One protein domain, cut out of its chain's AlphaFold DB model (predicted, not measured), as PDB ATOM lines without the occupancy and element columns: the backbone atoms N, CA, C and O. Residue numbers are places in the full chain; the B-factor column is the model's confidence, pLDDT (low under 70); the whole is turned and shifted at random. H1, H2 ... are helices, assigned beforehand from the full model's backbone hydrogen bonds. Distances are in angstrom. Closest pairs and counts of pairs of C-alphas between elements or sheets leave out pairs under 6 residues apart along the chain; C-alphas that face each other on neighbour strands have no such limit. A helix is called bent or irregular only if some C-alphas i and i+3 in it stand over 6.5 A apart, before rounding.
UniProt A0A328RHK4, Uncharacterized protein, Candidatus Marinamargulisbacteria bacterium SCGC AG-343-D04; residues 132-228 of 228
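Overview. This is residues 132 to 228 of the 228 residues of an uncharacterized protein of Candidatus Marinamargulisbacteria bacterium SCGC AG-343-D04 (UniProt A0A328RHK4). The longest helix, H4, runs past the beginning of H2 and has its last residues packed on H5, while H2 sits between H1 and H5 in a loose, bent row of three helices. H1 and H2 make a helical hairpin, and H3 crosses H4 steeply, the one helix that it touches. The printed part has 97 residues, with five named helices in the order H1, H2, H3, H4, H5 and no named strand; its class is all helix. It is compact, with a radius of gyration of the C-alphas of 12.2 A, and its rounded outline spans 31 by 28 by 26 A.

Along the chain. Find C-alpha 189 at (55.928, 75.395, 137.468); from there H4 runs through residues 189 to 206, 25.5 A, to C-alpha 206 at (64.910, 99.269, 136.812). H2, residues 144 to 158, is 21.0 A long, and H1 before it, residues 132 to 141, is 14.2 A; look for its first C-alpha at (75.006, 74.946, 141.623). H3 takes residues 169 to 182 over 20.0 A. H5, residues 212 to 227, runs 23.1 A to C-alpha 227 at (68.322, 92.815, 153.516).

Arrangement. Begin at the hub, which H2 and H4 share, each touching three other helices. With its residues 191 to 199 alone, H4 touches residues 144 to 148 of H2 at a steep tilt of 63 degrees, the same way; their closest C-alphas, of Ala 144 and Leu 195, are 4.7 A apart. Look next at residues 192 to 200 of H4, which alone touch H3, opposite ways at a steep tilt of 64 degrees, with the C-alphas of Gln 173 and Ser 196 closest at 5.6 A. Residues 202 to 206 of H4 alone touch H5 at a steep 66 degrees, opposite ways, closest at the C-alphas of Val 206 and Ile 218, 6.2 A. H2 touches H5 opposite ways at 36 degrees, only just steep, with the C-alphas of Leu 149 and Leu 222 closest at 6.1 A. In the hairpin, residues 144 to 150 of H2 alone touch H1, opposite ways at a shallow tilt of 16 degrees; the closest C-alphas, of Ala 138 and Phe 147, are 5.5 A apart. The packing is mostly crossed: of five touching pairs with a tilt, one is shallow. H1 and H4 are close but not clearly touching, and H3 is apart from H1, H2 and H5. In the five helices every O i to N i+4 pair is within hydrogen-bond range.

Size, cuts and confidence. The two C-alphas farthest apart, those of Glu 182 and Glu 228, are 31.4 A apart. The printed part has no cut and no long link; the links H1 to H2 and H4 to H5 are tight. Mean pLDDT of the printed part is 93.0, and residue 228, the chain's last, is under 70.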
ATOM      1  N   ASP A 132      75.968  76.023 141.882       94.12
ATOM      2  CA  ASP A 132      75.006  74.946 141.623       94.12
ATOM      3  C   ASP A 132      74.290  74.469 142.892       94.12
ATOM      4  O   ASP A 132      73.118  74.085 142.845       94.12
ATOM      5  N   GLU A 133      74.970  74.493 144.038       95.56
ATOM      6  CA  GLU A 133      74.362  74.153 145.325       95.56
ATOM      7  C   GLU A 133      73.382  75.234 145.772       95.56
ATOM      8  O   GLU A 133      72.288  74.909 146.243       95.56
ATOM      9  N   ILE A 134      73.728  76.508 145.553       95.75
ATOM     10  CA  ILE A 134      72.857  77.647 145.856       95.75
ATOM     11  C   ILE A 134      71.567  77.551 145.038       95.75
ATOM     12  O   ILE A 134      70.479  77.648 145.605       95.75
ATOM     13  N   TYR A 135      71.651  77.257 143.736       97.31
ATOM     14  CA  TYR A 135      70.457  77.063 142.911       97.31
ATOM     15  C   TYR A 135      69.594  75.887 143.367       97.31
ATOM     16  O   TYR A 135      68.371  76.016 143.460       97.31
ATOM     17  N   LYS A 136      70.210  74.736 143.672       97.25
ATOM     18  CA  LYS A 136      69.483  73.561 144.182       97.25
ATOM     19  C   LYS A 136      68.759  73.885 145.484       97.25
ATOM     20  O   LYS A 136      67.596  73.507 145.644       97.25
ATOM     21  N   LYS A 137      69.432  74.592 146.395       97.12
ATOM     22  CA  LYS A 137      68.861  75.033 147.668       97.12
ATOM     23  C   LYS A 137      67.696  75.996 147.440       97.12
ATOM     24  O   LYS A 137      66.611  75.732 147.947       97.12
ATOM     25  N   ALA A 138      67.879  77.018 146.607       97.25
ATOM     26  CA  ALA A 138      66.848  78.003 146.295       97.25
ATOM     27  C   ALA A 138      65.583  77.356 145.699       97.25
ATOM     28  O   ALA A 138      64.474  77.628 146.152       97.25
ATOM     29  N   ILE A 139      65.728  76.414 144.758       97.56
ATOM     30  CA  ILE A 139      64.586  75.662 144.210       97.56
ATOM     31  C   ILE A 139      63.902  74.819 145.297       97.56
ATOM     32  O   ILE A 139      62.671  74.794 145.380       97.56
ATOM     33  N   LYS A 140      64.682  74.115 146.128       97.19
ATOM     34  CA  LYS A 140      64.160  73.258 147.206       97.19
ATOM     35  C   LYS A 140      63.377  74.067 148.243       97.19
ATOM     36  O   LYS A 140      62.318  73.622 148.682       97.19
ATOM     37  N   GLU A 141      63.887  75.241 148.601       97.56
ATOM     38  CA  GLU A 141      63.306  76.162 149.584       97.56
ATOM     39  C   GLU A 141      62.228  77.075 148.982       97.56
ATOM     40  O   GLU A 141      61.547  77.784 149.714       97.56
ATOM     41  N   LYS A 142      62.012  77.000 147.660       96.75
ATOM     42  CA  LYS A 142      61.135  77.892 146.888       96.75
ATOM     43  C   LYS A 142      61.516  79.375 147.010       96.75
ATOM     44  O   LYS A 142      60.662  80.249 146.898       96.75
ATOM     45  N   ASP A 143      62.799  79.654 147.200       97.19
ATOM     46  CA  ASP A 143      63.340  81.005 147.295       97.19
ATOM     47  C   ASP A 143      63.712  81.536 145.902       97.19
ATOM     48  O   ASP A 143      64.849  81.445 145.430       97.19
ATOM     49  N   ALA A 144      62.705  82.077 145.216       97.25
ATOM     50  CA  ALA A 144      62.866  82.686 143.901       97.25
ATOM     51  C   ALA A 144      63.814  83.902 143.911       97.25
ATOM     52  O   ALA A 144      64.480  84.157 142.909       97.25
ATOM     53  N   GLN A 145      63.898  84.636 145.030       95.75
ATOM     54  CA  GLN A 145      64.754  85.819 145.153       95.75
ATOM     55  C   GLN A 145      66.225  85.423 145.195       95.75
ATOM     56  O   GLN A 145      67.022  85.960 144.429       95.75
ATOM     57  N   THR A 146      66.587  84.439 146.027       95.69
ATOM     58  CA  THR A 146      67.967  83.936 146.067       95.69
ATOM     59  C   THR A 146      68.370  83.334 144.727       95.69
ATOM     60  O   THR A 146      69.465  83.621 144.259       95.69
ATOM     61  N   PHE A 147      67.487  82.582 144.059       97.25
ATOM     62  CA  PHE A 147      67.786  82.072 142.717       97.25
ATOM     63  C   PHE A 147      68.084  83.208 141.732       97.25
ATOM     64  O   PHE A 147      69.090  83.169 141.028       97.25
ATOM     65  N   LEU A 148      67.218  84.223 141.688       97.19
ATOM     66  CA  LEU A 148      67.363  85.346 140.769       97.19
ATOM     67  C   LEU A 148      68.628  86.162 141.050       97.19
ATOM     68  O   LEU A 148      69.348  86.505 140.115       97.19
ATOM     69  N   LEU A 149      68.911  86.446 142.324       95.38
ATOM     70  CA  LEU A 149      70.109  87.166 142.743       95.38
ATOM     71  C   LEU A 149      71.373  86.410 142.324       95.38
ATOM     72  O   LEU A 149      72.226  86.990 141.660       95.38
ATOM     73  N   THR A 150      71.456  85.111 142.623       95.25
ATOM     74  CA  THR A 150      72.599  84.273 142.230       95.25
ATOM     75  C   THR A 150      72.756  84.203 140.713       95.25
ATOM     76  O   THR A 150      73.878  84.249 140.214       95.25
ATOM     77  N   TYR A 151      71.649  84.169 139.964       96.19
ATOM     78  CA  TYR A 151      71.694  84.233 138.505       96.19
ATOM     79  C   TYR A 151      72.262  85.548 137.995       96.19
ATOM     80  O   TYR A 151      73.141  85.545 137.138       96.19
ATOM     81  N   VAL A 152      71.817  86.673 138.549       94.50
ATOM     82  CA  VAL A 152      72.346  87.991 138.197       94.50
ATOM     83  C   VAL A 152      73.837  88.104 138.516       94.50
ATOM     84  O   VAL A 152      74.601  88.580 137.679       94.50
ATOM     85  N   GLU A 153      74.269  87.617 139.677       92.69
ATOM     86  CA  GLU A 153      75.684  87.598 140.055       92.69
ATOM     87  C   GLU A 153      76.517  86.743 139.086       92.69
ATOM     88  O   GLU A 153      77.563  87.192 138.619       92.69
ATOM     89  N   GLU A 154      76.041  85.547 138.724       93.88
ATOM     90  CA  GLU A 154      76.712  84.672 137.756       93.88
ATOM     91  C   GLU A 154      76.879  85.365 136.396       93.88
ATOM     92  O   GLU A 154      77.958  85.324 135.804       93.88
ATOM     93  N   GLN A 155      75.829  86.034 135.914       93.44
ATOM     94  CA  GLN A 155      75.865  86.773 134.652       93.44
ATOM     95  C   GLN A 155      76.860  87.949 134.699       93.44
ATOM     96  O   GLN A 155      77.618  88.164 133.752       93.44
ATOM     97  N   LEU A 156      76.926  88.677 135.820       90.19
ATOM     98  CA  LEU A 156      77.867  89.788 136.011       90.19
ATOM     99  C   LEU A 156      79.333  89.332 136.058       90.19
ATOM    100  O   LEU A 156      80.194  90.006 135.478       90.19
ATOM    101  N   VAL A 157      79.602  88.199 136.718       89.44
ATOM    102  CA  VAL A 157      80.933  87.573 136.808       89.44
ATOM    103  C   VAL A 157      81.383  87.061 135.444       89.44
ATOM    104  O   VAL A 157      82.487  87.375 135.002       89.44
ATOM    105  N   ASN A 158      80.512  86.331 134.744       88.69
ATOM    106  CA  ASN A 158      80.815  85.749 133.435       88.69
ATOM    107  C   ASN A 158      80.776  86.773 132.292       88.69
ATOM    108  O   ASN A 158      81.071  86.423 131.150       88.69
ATOM    109  N   GLN A 159      80.408  88.025 132.586       85.12
ATOM    110  CA  GLN A 159      80.202  89.088 131.598       85.12
ATOM    111  C   GLN A 159      79.202  88.682 130.500       85.12
ATOM    112  O   GLN A 159      79.296  89.129 129.358       85.12
ATOM    113  N   SER A 160      78.241  87.824 130.844       82.88
ATOM    114  CA  SER A 160      77.201  87.348 129.943       82.88
ATOM    115  C   SER A 160      75.905  88.109 130.207       82.88
ATOM    116  O   SER A 160      75.434  88.195 131.331       82.88
ATOM    117  N   GLU A 161      75.302  88.680 129.167       85.12
ATOM    118  CA  GLU A 161      74.069  89.477 129.281       85.12
ATOM    119  C   GLU A 161      72.838  88.655 128.856       85.12
ATOM    120  O   GLU A 161      72.009  89.087 128.049       85.12
ATOM    121  N   ILE A 162      72.741  87.416 129.354       92.12
ATOM    122  CA  ILE A 162      71.674  86.482 128.974       92.12
ATOM    123  C   ILE A 162      70.497  86.653 129.934       92.12
ATOM    124  O   ILE A 162      70.511  86.149 131.050       92.12
ATOM    125  N   PHE A 163      69.464  87.363 129.482       93.06
ATOM    126  CA  PHE A 163      68.251  87.643 130.256       93.06
ATOM    127  C   PHE A 163      66.995  87.644 129.382       93.06
ATOM    128  O   PHE A 163      67.097  87.806 128.158       93.06
ATOM    129  N   PRO A 164      65.795  87.539 129.988       93.06
ATOM    130  CA  PRO A 164      64.557  87.785 129.272       93.06
ATOM    131  C   PRO A 164      64.558  89.209 128.703       93.06
ATOM    132  O   PRO A 164      64.659  90.191 129.438       93.06
ATOM    133  N   LYS A 165      64.399  89.330 127.383       90.81
ATOM    134  CA  LYS A 165      64.286  90.625 126.682       90.81
ATOM    135  C   LYS A 165      62.837  91.101 126.542       90.81
ATOM    136  O   LYS A 165      62.542  91.958 125.713       90.81
ATOM    137  N   SER A 166      61.939  90.526 127.336       90.69
ATOM    138  CA  SER A 166      60.497  90.741 127.281       90.69
ATOM    139  C   SER A 166      59.932  91.034 128.663       90.69
ATOM    140  O   SER A 166      60.476  90.594 129.673       90.69
ATOM    141  N   THR A 167      58.817  91.759 128.688       88.31
ATOM    142  CA  THR A 167      57.983  92.001 129.870       88.31
ATOM    143  C   THR A 167      56.780  91.059 129.946       88.31
ATOM    144  O   THR A 167      56.028  91.119 130.913       88.31
ATOM    145  N   LEU A 168      56.565  90.195 128.949       93.25
ATOM    146  CA  LEU A 168      55.480  89.213 128.971       93.25
ATOM    147  C   LEU A 168      55.860  88.039 129.877       93.25
ATOM    148  O   LEU A 168      56.887  87.388 129.667       93.25
ATOM    149  N   ILE A 169      55.023  87.757 130.876       96.38
ATOM    150  CA  ILE A 169      55.290  86.751 131.913       96.38
ATOM    151  C   ILE A 169      55.465  85.352 131.318       96.38
ATOM    152  O   ILE A 169      56.304  84.592 131.788       96.38
ATOM    153  N   GLU A 170      54.730  85.005 130.268       96.81
ATOM    154  CA  GLU A 170      54.850  83.723 129.572       96.81
ATOM    155  C   GLU A 170      56.236  83.571 128.935       96.81
ATOM    156  O   GLU A 170      56.879  82.538 129.084       96.81
ATOM    157  N   GLN A 171      56.747  84.629 128.300       97.12
ATOM    158  CA  GLN A 171      58.073  84.615 127.676       97.12
ATOM    159  C   GLN A 171      59.196  84.591 128.719       97.12
ATOM    160  O   GLN A 171      60.215  83.932 128.517       97.12
ATOM    161  N   ILE A 172      59.004  85.272 129.853       97.69
ATOM    162  CA  ILE A 172      59.928  85.211 130.992       97.69
ATOM    163  C   ILE A 172      59.952  83.788 131.581       97.69
ATOM    164  O   ILE A 172      61.028  83.269 131.874       97.69
ATOM    165  N   GLN A 173      58.797  83.128 131.709       98.19
ATOM    166  CA  GLN A 173      58.715  81.745 132.190       98.19
ATOM    167  C   GLN A 173      59.435  80.768 131.259       98.19
ATOM    168  O   GLN A 173      60.202  79.937 131.742       98.19
ATOM    169  N   GLU A 174      59.229  80.872 129.943       98.12
ATOM    170  CA  GLU A 174      59.928  80.022 128.971       98.12
ATOM    171  C   GLU A 174      61.447  80.227 129.031       98.12
ATOM    172  O   GLU A 174      62.196  79.252 129.085       98.12
ATOM    173  N   PHE A 175      61.908  81.476 129.167       97.88
ATOM    174  CA  PHE A 175      63.325  81.757 129.396       97.88
ATOM    175  C   PHE A 175      63.862  81.025 130.637       97.88
ATOM    176  O   PHE A 175      64.891  80.347 130.570       97.88
ATOM    177  N   TRP A 176      63.170  81.119 131.777       98.00
ATOM    178  CA  TRP A 176      63.626  80.464 133.005       98.00
ATOM    179  C   TRP A 176      63.575  78.940 132.917       98.00
ATOM    180  O   TRP A 176      64.483  78.284 133.429       98.00
ATOM    181  N   LYS A 177      62.581  78.362 132.230       98.06
ATOM    182  CA  LYS A 177      62.530  76.917 131.946       98.06
ATOM    183  C   LYS A 177      63.774  76.460 131.195       98.06
ATOM    184  O   LYS A 177      64.382  75.463 131.587       98.06
ATOM    185  N   GLU A 178      64.179  77.193 130.161       97.75
ATOM    186  CA  GLU A 178      65.394  76.892 129.404       97.75
ATOM    187  C   GLU A 178      66.646  76.976 130.281       97.75
ATOM    188  O   GLU A 178      67.412  76.016 130.331       97.75
ATOM    189  N   ARG A 179      66.832  78.073 131.030       96.94
ATOM    190  CA  ARG A 179      68.021  78.252 131.884       96.94
ATOM    191  C   ARG A 179      68.118  77.194 132.989       96.94
ATOM    192  O   ARG A 179      69.196  76.664 133.249       96.94
ATOM    193  N   ILE A 180      66.996  76.849 133.625       96.81
ATOM    194  CA  ILE A 180      66.931  75.793 134.650       96.81
ATOM    195  C   ILE A 180      67.284  74.431 134.035       96.81
ATOM    196  O   ILE A 180      68.030  73.656 134.641       96.81
ATOM    197  N   LYS A 181      66.793  74.148 132.822       96.50
ATOM    198  CA  LYS A 181      67.089  72.910 132.091       96.50
ATOM    199  C   LYS A 181      68.559  72.814 131.680       96.50
ATOM    200  O   LYS A 181      69.146  71.747 131.839       96.50
ATOM    201  N   GLU A 182      69.159  73.897 131.188       95.19
ATOM    202  CA  GLU A 182      70.589  73.956 130.841       95.19
ATOM    203  C   GLU A 182      71.486  73.646 132.044       95.19
ATOM    204  O   GLU A 182      72.471  72.925 131.910       95.19
ATOM    205  N   LYS A 183      71.092  74.105 133.236       92.81
ATOM    206  CA  LYS A 183      71.767  73.793 134.505       92.81
ATOM    207  C   LYS A 183      71.461  72.392 135.049       92.81
ATOM    208  O   LYS A 183      71.875  72.058 136.154       92.81
ATOM    209  N   GLN A 184      70.726  71.566 134.300       96.25
ATOM    210  CA  GLN A 184      70.299  70.219 134.701       96.25
ATOM    211  C   GLN A 184      69.511  70.194 136.028       96.25
ATOM    212  O   GLN A 184      69.534  69.210 136.772       96.25
ATOM    213  N   LEU A 185      68.787  71.274 136.330       95.12
ATOM    214  CA  LEU A 185      67.958  71.406 137.524       95.12
ATOM    215  C   LEU A 185      66.498  71.040 137.220       95.12
ATOM    216  O   LEU A 185      66.047  71.055 136.074       95.12
ATOM    217  N   LYS A 186      65.732  70.710 138.266       95.75
ATOM    218  CA  LYS A 186      64.291  70.431 138.169       95.75
ATOM    219  C   LYS A 186      63.525  71.369 139.090       95.75
ATOM    220  O   LYS A 186      63.640  71.250 140.306       95.75
ATOM    221  N   ALA A 187      62.719  72.255 138.513       96.50
ATOM    222  CA  ALA A 187      61.846  73.165 139.246       96.50
ATOM    223  C   ALA A 187      60.370  72.862 138.960       96.50
ATOM    224  O   ALA A 187      60.019  72.370 137.890       96.50
ATOM    225  N   LYS A 188      59.498  73.152 139.930       97.31
ATOM    226  CA  LYS A 188      58.041  73.098 139.735       97.31
ATOM    227  C   LYS A 188      57.580  74.350 138.987       97.31
ATOM    228  O   LYS A 188      58.123  75.421 139.238       97.31
ATOM    229  N   GLU A 189      56.522  74.246 138.183       97.44
ATOM    230  CA  GLU A 189      55.928  75.395 137.468       97.44
ATOM    231  C   GLU A 189      55.611  76.578 138.398       97.44
ATOM    232  O   GLU A 189      55.859  77.727 138.049       97.44
ATOM    233  N   THR A 190      55.163  76.313 139.631       97.62
ATOM    234  CA  THR A 190      54.906  77.371 140.623       97.62
ATOM    235  C   THR A 190      56.160  78.183 140.951       97.62
ATOM    236  O   THR A 190      56.089  79.400 141.037       97.62
ATOM    237  N   PHE A 191      57.320  77.527 141.084       98.31
ATOM    238  CA  PHE A 191      58.587  78.215 141.345       98.31
ATOM    239  C   PHE A 191      59.015  79.068 140.149       98.31
ATOM    240  O   PHE A 191      59.488  80.184 140.324       98.31
ATOM    241  N   ILE A 192      58.825  78.558 138.930       98.31
ATOM    242  CA  ILE A 192      59.149  79.284 137.697       98.31
ATOM    243  C   ILE A 192      58.274  80.533 137.574       98.31
ATOM    244  O   ILE A 192      58.773  81.603 137.224       98.31
ATOM    245  N   LEU A 193      56.988  80.426 137.912       97.94
ATOM    246  CA  LEU A 193      56.079  81.567 137.957       97.94
ATOM    247  C   LEU A 193      56.520  82.605 139.000       97.94
ATOM    248  O   LEU A 193      56.560  83.795 138.687       97.94
ATOM    249  N   ASP A 194      56.884  82.172 140.209       97.88
ATOM    250  CA  ASP A 194      57.353  83.067 141.275       97.88
ATOM    251  C   ASP A 194      58.670  83.765 140.893       97.88
ATOM    252  O   ASP A 194      58.797  84.979 141.058       97.88
ATOM    253  N   LEU A 195      59.609  83.036 140.283       98.19
ATOM    254  CA  LEU A 195      60.851  83.574 139.721       98.19
ATOM    255  C   LEU A 195      60.587  84.591 138.607       98.19
ATOM    256  O   LEU A 195      61.187  85.665 138.576       98.19
ATOM    257  N   SER A 196      59.641  84.288 137.720       98.19
ATOM    258  CA  SER A 196      59.255  85.182 136.627       98.19
ATOM    259  C   SER A 196      58.638  86.474 137.145       98.19
ATOM    260  O   SER A 196      58.962  87.551 136.649       98.19
ATOM    261  N   ARG A 197      57.793  86.388 138.180       97.31
ATOM    262  CA  ARG A 197      57.213  87.552 138.864       97.31
ATOM    263  C   ARG A 197      58.274  88.369 139.591       97.31
ATOM    264  O   ARG A 197      58.251  89.593 139.499       97.31
ATOM    265  N   ALA A 198      59.211  87.713 140.276       96.25
ATOM    266  CA  ALA A 198      60.325  88.385 140.940       96.25
ATOM    267  C   ALA A 198      61.155  89.195 139.933       96.25
ATOM    268  O   ALA A 198      61.366  90.390 140.143       96.25
ATOM    269  N   PHE A 199      61.533  88.577 138.808       96.62
ATOM    270  CA  PHE A 199      62.251  89.258 137.734       96.62
ATOM    271  C   PHE A 199      61.428  90.397 137.133       96.62
ATOM    272  O   PHE A 199      61.921  91.517 137.059       96.62
ATOM    273  N   PHE A 200      60.173  90.143 136.755       96.19
ATOM    274  CA  PHE A 200      59.290  91.153 136.169       96.19
ATOM    275  C   PHE A 200      59.154  92.385 137.067       96.19
ATOM    276  O   PHE A 200      59.299  93.506 136.593       96.19
ATOM    277  N   ASN A 201      58.957  92.190 138.372       94.38
ATOM    278  CA  ASN A 201      58.824  93.292 139.324       94.38
ATOM    279  C   ASN A 201      60.093  94.149 139.411       94.38
ATOM    280  O   ASN A 201      60.004  95.364 139.567       94.38
ATOM    281  N   VAL A 202      61.277  93.535 139.329       93.31
ATOM    282  CA  VAL A 202      62.543  94.280 139.347       93.31
ATOM    283  C   VAL A 202      62.815  94.932 137.992       93.31
ATOM    284  O   VAL A 202      63.189  96.100 137.945       93.31
ATOM    285  N   ALA A 203      62.540  94.236 136.890       91.69
ATOM    286  CA  ALA A 203      62.669  94.771 135.538       91.69
ATOM    287  C   ALA A 203      61.695  95.930 135.267       91.69
ATOM    288  O   ALA A 203      62.035  96.846 134.529       91.69
ATOM    289  N   LEU A 204      60.507  95.945 135.880       90.50
ATOM    290  CA  LEU A 204      59.607  97.101 135.835       90.50
ATOM    291  C   LEU A 204      60.182  98.316 136.569       90.50
ATOM    292  O   LEU A 204      59.974  99.442 136.128       90.50
ATOM    293  N   ALA A 205      60.878  98.095 137.685       87.81
ATOM    294  CA  ALA A 205      61.445  99.173 138.491       87.81
ATOM    295  C   ALA A 205      62.729  99.756 137.881       87.81
ATOM    296  O   ALA A 205      62.971 100.952 137.998       87.81
ATOM    297  N   VAL A 206      63.551  98.912 137.253       89.88
ATOM    298  CA  VAL A 206      64.910  99.269 136.812       89.88
ATOM    299  C   VAL A 206      65.051  99.312 135.285       89.88
ATOM    300  O   VAL A 206      65.890 100.033 134.750       89.88
ATOM    301  N   GLY A 207      64.219  98.568 134.563       90.50
ATOM    302  CA  GLY A 207      64.304  98.366 133.119       90.50
ATOM    303  C   GLY A 207      64.687  96.933 132.738       90.50
ATOM    304  O   GLY A 207      65.149  96.135 133.553       90.50
ATOM    305  N   ILE A 208      64.492  96.597 131.459       92.19
ATOM    306  CA  ILE A 208      64.911  95.306 130.893       92.19
ATOM    307  C   ILE A 208      66.436  95.331 130.692       92.19
ATOM    308  O   ILE A 208      66.923  96.261 130.041       92.19
ATOM    309  N   PRO A 209      67.191  94.322 131.163       90.62
ATOM    310  CA  PRO A 209      68.646  94.276 131.028       90.62
ATOM    311  C   PRO A 209      69.058  94.126 129.557       90.62
ATOM    312  O   PRO A 209      69.069  93.035 128.990       90.62
ATOM    313  N   ARG A 210      69.360  95.262 128.920       87.25
ATOM    314  CA  ARG A 210      69.875  95.355 127.540       87.25
ATOM    315  C   ARG A 210      71.371  95.638 127.478       87.25
ATOM    316  O   ARG A 210      71.939  95.607 126.393       87.25
ATOM    317  N   ASN A 211      71.944  96.002 128.615       85.81
ATOM    318  CA  ASN A 211      73.348  96.291 128.803       85.81
ATOM    319  C   ASN A 211      73.716  96.004 130.263       85.81
ATOM    320  O   ASN A 211      72.845  95.886 131.137       85.81
ATOM    321  N   ARG A 212      75.020  95.945 130.512       85.31
ATOM    322  CA  ARG A 212      75.608  95.774 131.836       85.31
ATOM    323  C   ARG A 212      75.079  96.751 132.887       85.31
ATOM    324  O   ARG A 212      74.741  96.314 133.977       85.31
ATOM    325  N   THR A 213      74.936  98.035 132.564       84.19
ATOM    326  CA  THR A 213      74.490  99.058 133.526       84.19
ATOM    327  C   THR A 213      73.111  98.747 134.112       84.19
ATOM    328  O   THR A 213      72.904  98.843 135.319       84.19
ATOM    329  N   ILE A 214      72.155  98.317 133.281       87.25
ATOM    330  CA  ILE A 214      70.819  97.936 133.762       87.25
ATOM    331  C   ILE A 214      70.895  96.648 134.591       87.25
ATOM    332  O   ILE A 214      70.221  96.534 135.613       87.25
ATOM    333  N   LEU A 215      71.726  95.685 134.186       90.12
ATOM    334  CA  LEU A 215      71.932  94.450 134.943       90.12
ATOM    335  C   LEU A 215      72.513  94.716 136.342       90.12
ATOM    336  O   LEU A 215      72.081  94.122 137.328       90.12
ATOM    337  N   GLU A 216      73.458  95.642 136.438       88.31
ATOM    338  CA  GLU A 216      74.046  96.090 137.697       88.31
ATOM    339  C   GLU A 216      73.018  96.789 138.597       88.31
ATOM    340  O   GLU A 216      72.950  96.523 139.797       88.31
ATOM    341  N   ALA A 217      72.143  97.614 138.024       86.88
ATOM    342  CA  ALA A 217      71.053  98.227 138.775       86.88
ATOM    343  C   ALA A 217      70.019  97.185 139.263       86.88
ATOM    344  O   ALA A 217      69.512  97.286 140.383       86.88
ATOM    345  N   ILE A 218      69.746  96.136 138.473       90.88
ATOM    346  CA  ILE A 218      68.913  94.993 138.892       90.88
ATOM    347  C   ILE A 218      69.559  94.271 140.080       90.88
ATOM    348  O   ILE A 218      68.863  93.944 141.042       90.88
ATOM    349  N   TYR A 219      70.877  94.051 140.037       92.25
ATOM    350  CA  TYR A 219      71.627  93.428 141.128       92.25
ATOM    351  C   TYR A 219      71.466  94.192 142.445       92.25
ATOM    352  O   TYR A 219      71.078  93.602 143.455       92.25
ATOM    353  N   VAL A 220      71.701  95.508 142.424       88.25
ATOM    354  CA  VAL A 220      71.536  96.365 143.611       88.25
ATOM    355  C   VAL A 220      70.122  96.247 144.155       88.25
ATOM    356  O   VAL A 220      69.945  96.009 145.349       88.25
ATOM    357  N   LYS A 221      69.116  96.314 143.275       88.94
ATOM    358  CA  LYS A 221      67.722  96.280 143.711       88.94
ATOM    359  C   LYS A 221      67.313  94.951 144.341       88.94
ATOM    360  O   LYS A 221      66.493  94.933 145.255       88.94
ATOM    361  N   LEU A 222      67.866  93.842 143.856       91.38
ATOM    362  CA  LEU A 222      67.650  92.520 144.445       91.38
ATOM    363  C   LEU A 222      68.343  92.377 145.801       91.38
ATOM    364  O   LEU A 222      67.790  91.746 146.697       91.38
ATOM    365  N   LYS A 223      69.532  92.966 145.957       89.19
ATOM    366  CA  LYS A 223      70.289  92.924 147.209       89.19
ATOM    367  C   LYS A 223      69.601  93.721 148.317       89.19
ATOM    368  O   LYS A 223      69.419  93.176 149.398       89.19
ATOM    369  N   GLU A 224      69.135  94.934 148.012       86.38
ATOM    370  CA  GLU A 224      68.328  95.754 148.934       86.38
ATOM    371  C   GLU A 224      67.123  94.967 149.466       86.38
ATOM    372  O   GLU A 224      66.932  94.859 150.670       86.38
ATOM    373  N   LYS A 225      66.365  94.319 148.572       83.88
ATOM    374  CA  LYS A 225      65.184  93.522 148.944       83.88
ATOM    375  C   LYS A 225      65.477  92.279 149.781       83.88
ATOM    376  O   LYS A 225      64.545  91.700 150.325       83.88
ATOM    377  N   LYS A 226      66.720  91.796 149.801       80.06
ATOM    378  CA  LYS A 226      67.118  90.624 150.592       80.06
ATOM    379  C   LYS A 226      67.531  91.007 152.016       80.06
ATOM    380  O   LYS A 226      67.552  90.142 152.886       80.06
ATOM    381  N   GLU A 227      67.911  92.266 152.220       73.31
ATOM    382  CA  GLU A 227      68.322  92.815 153.516       73.31
ATOM    383  C   GLU A 227      67.133  93.386 154.321       73.31
ATOM    384  O   GLU A 227      67.278  93.599 155.525       73.31
ATOM    385  N   GLU A 228      65.975  93.585 153.676       66.31
ATOM    386  CA  GLU A 228      64.670  93.928 154.278       66.31
ATOM    387  C   GLU A 228      63.934  92.704 154.856       66.31
ATOM    388  O   GLU A 228      63.375  92.834 155.971       66.31
TER     389      GLU A 228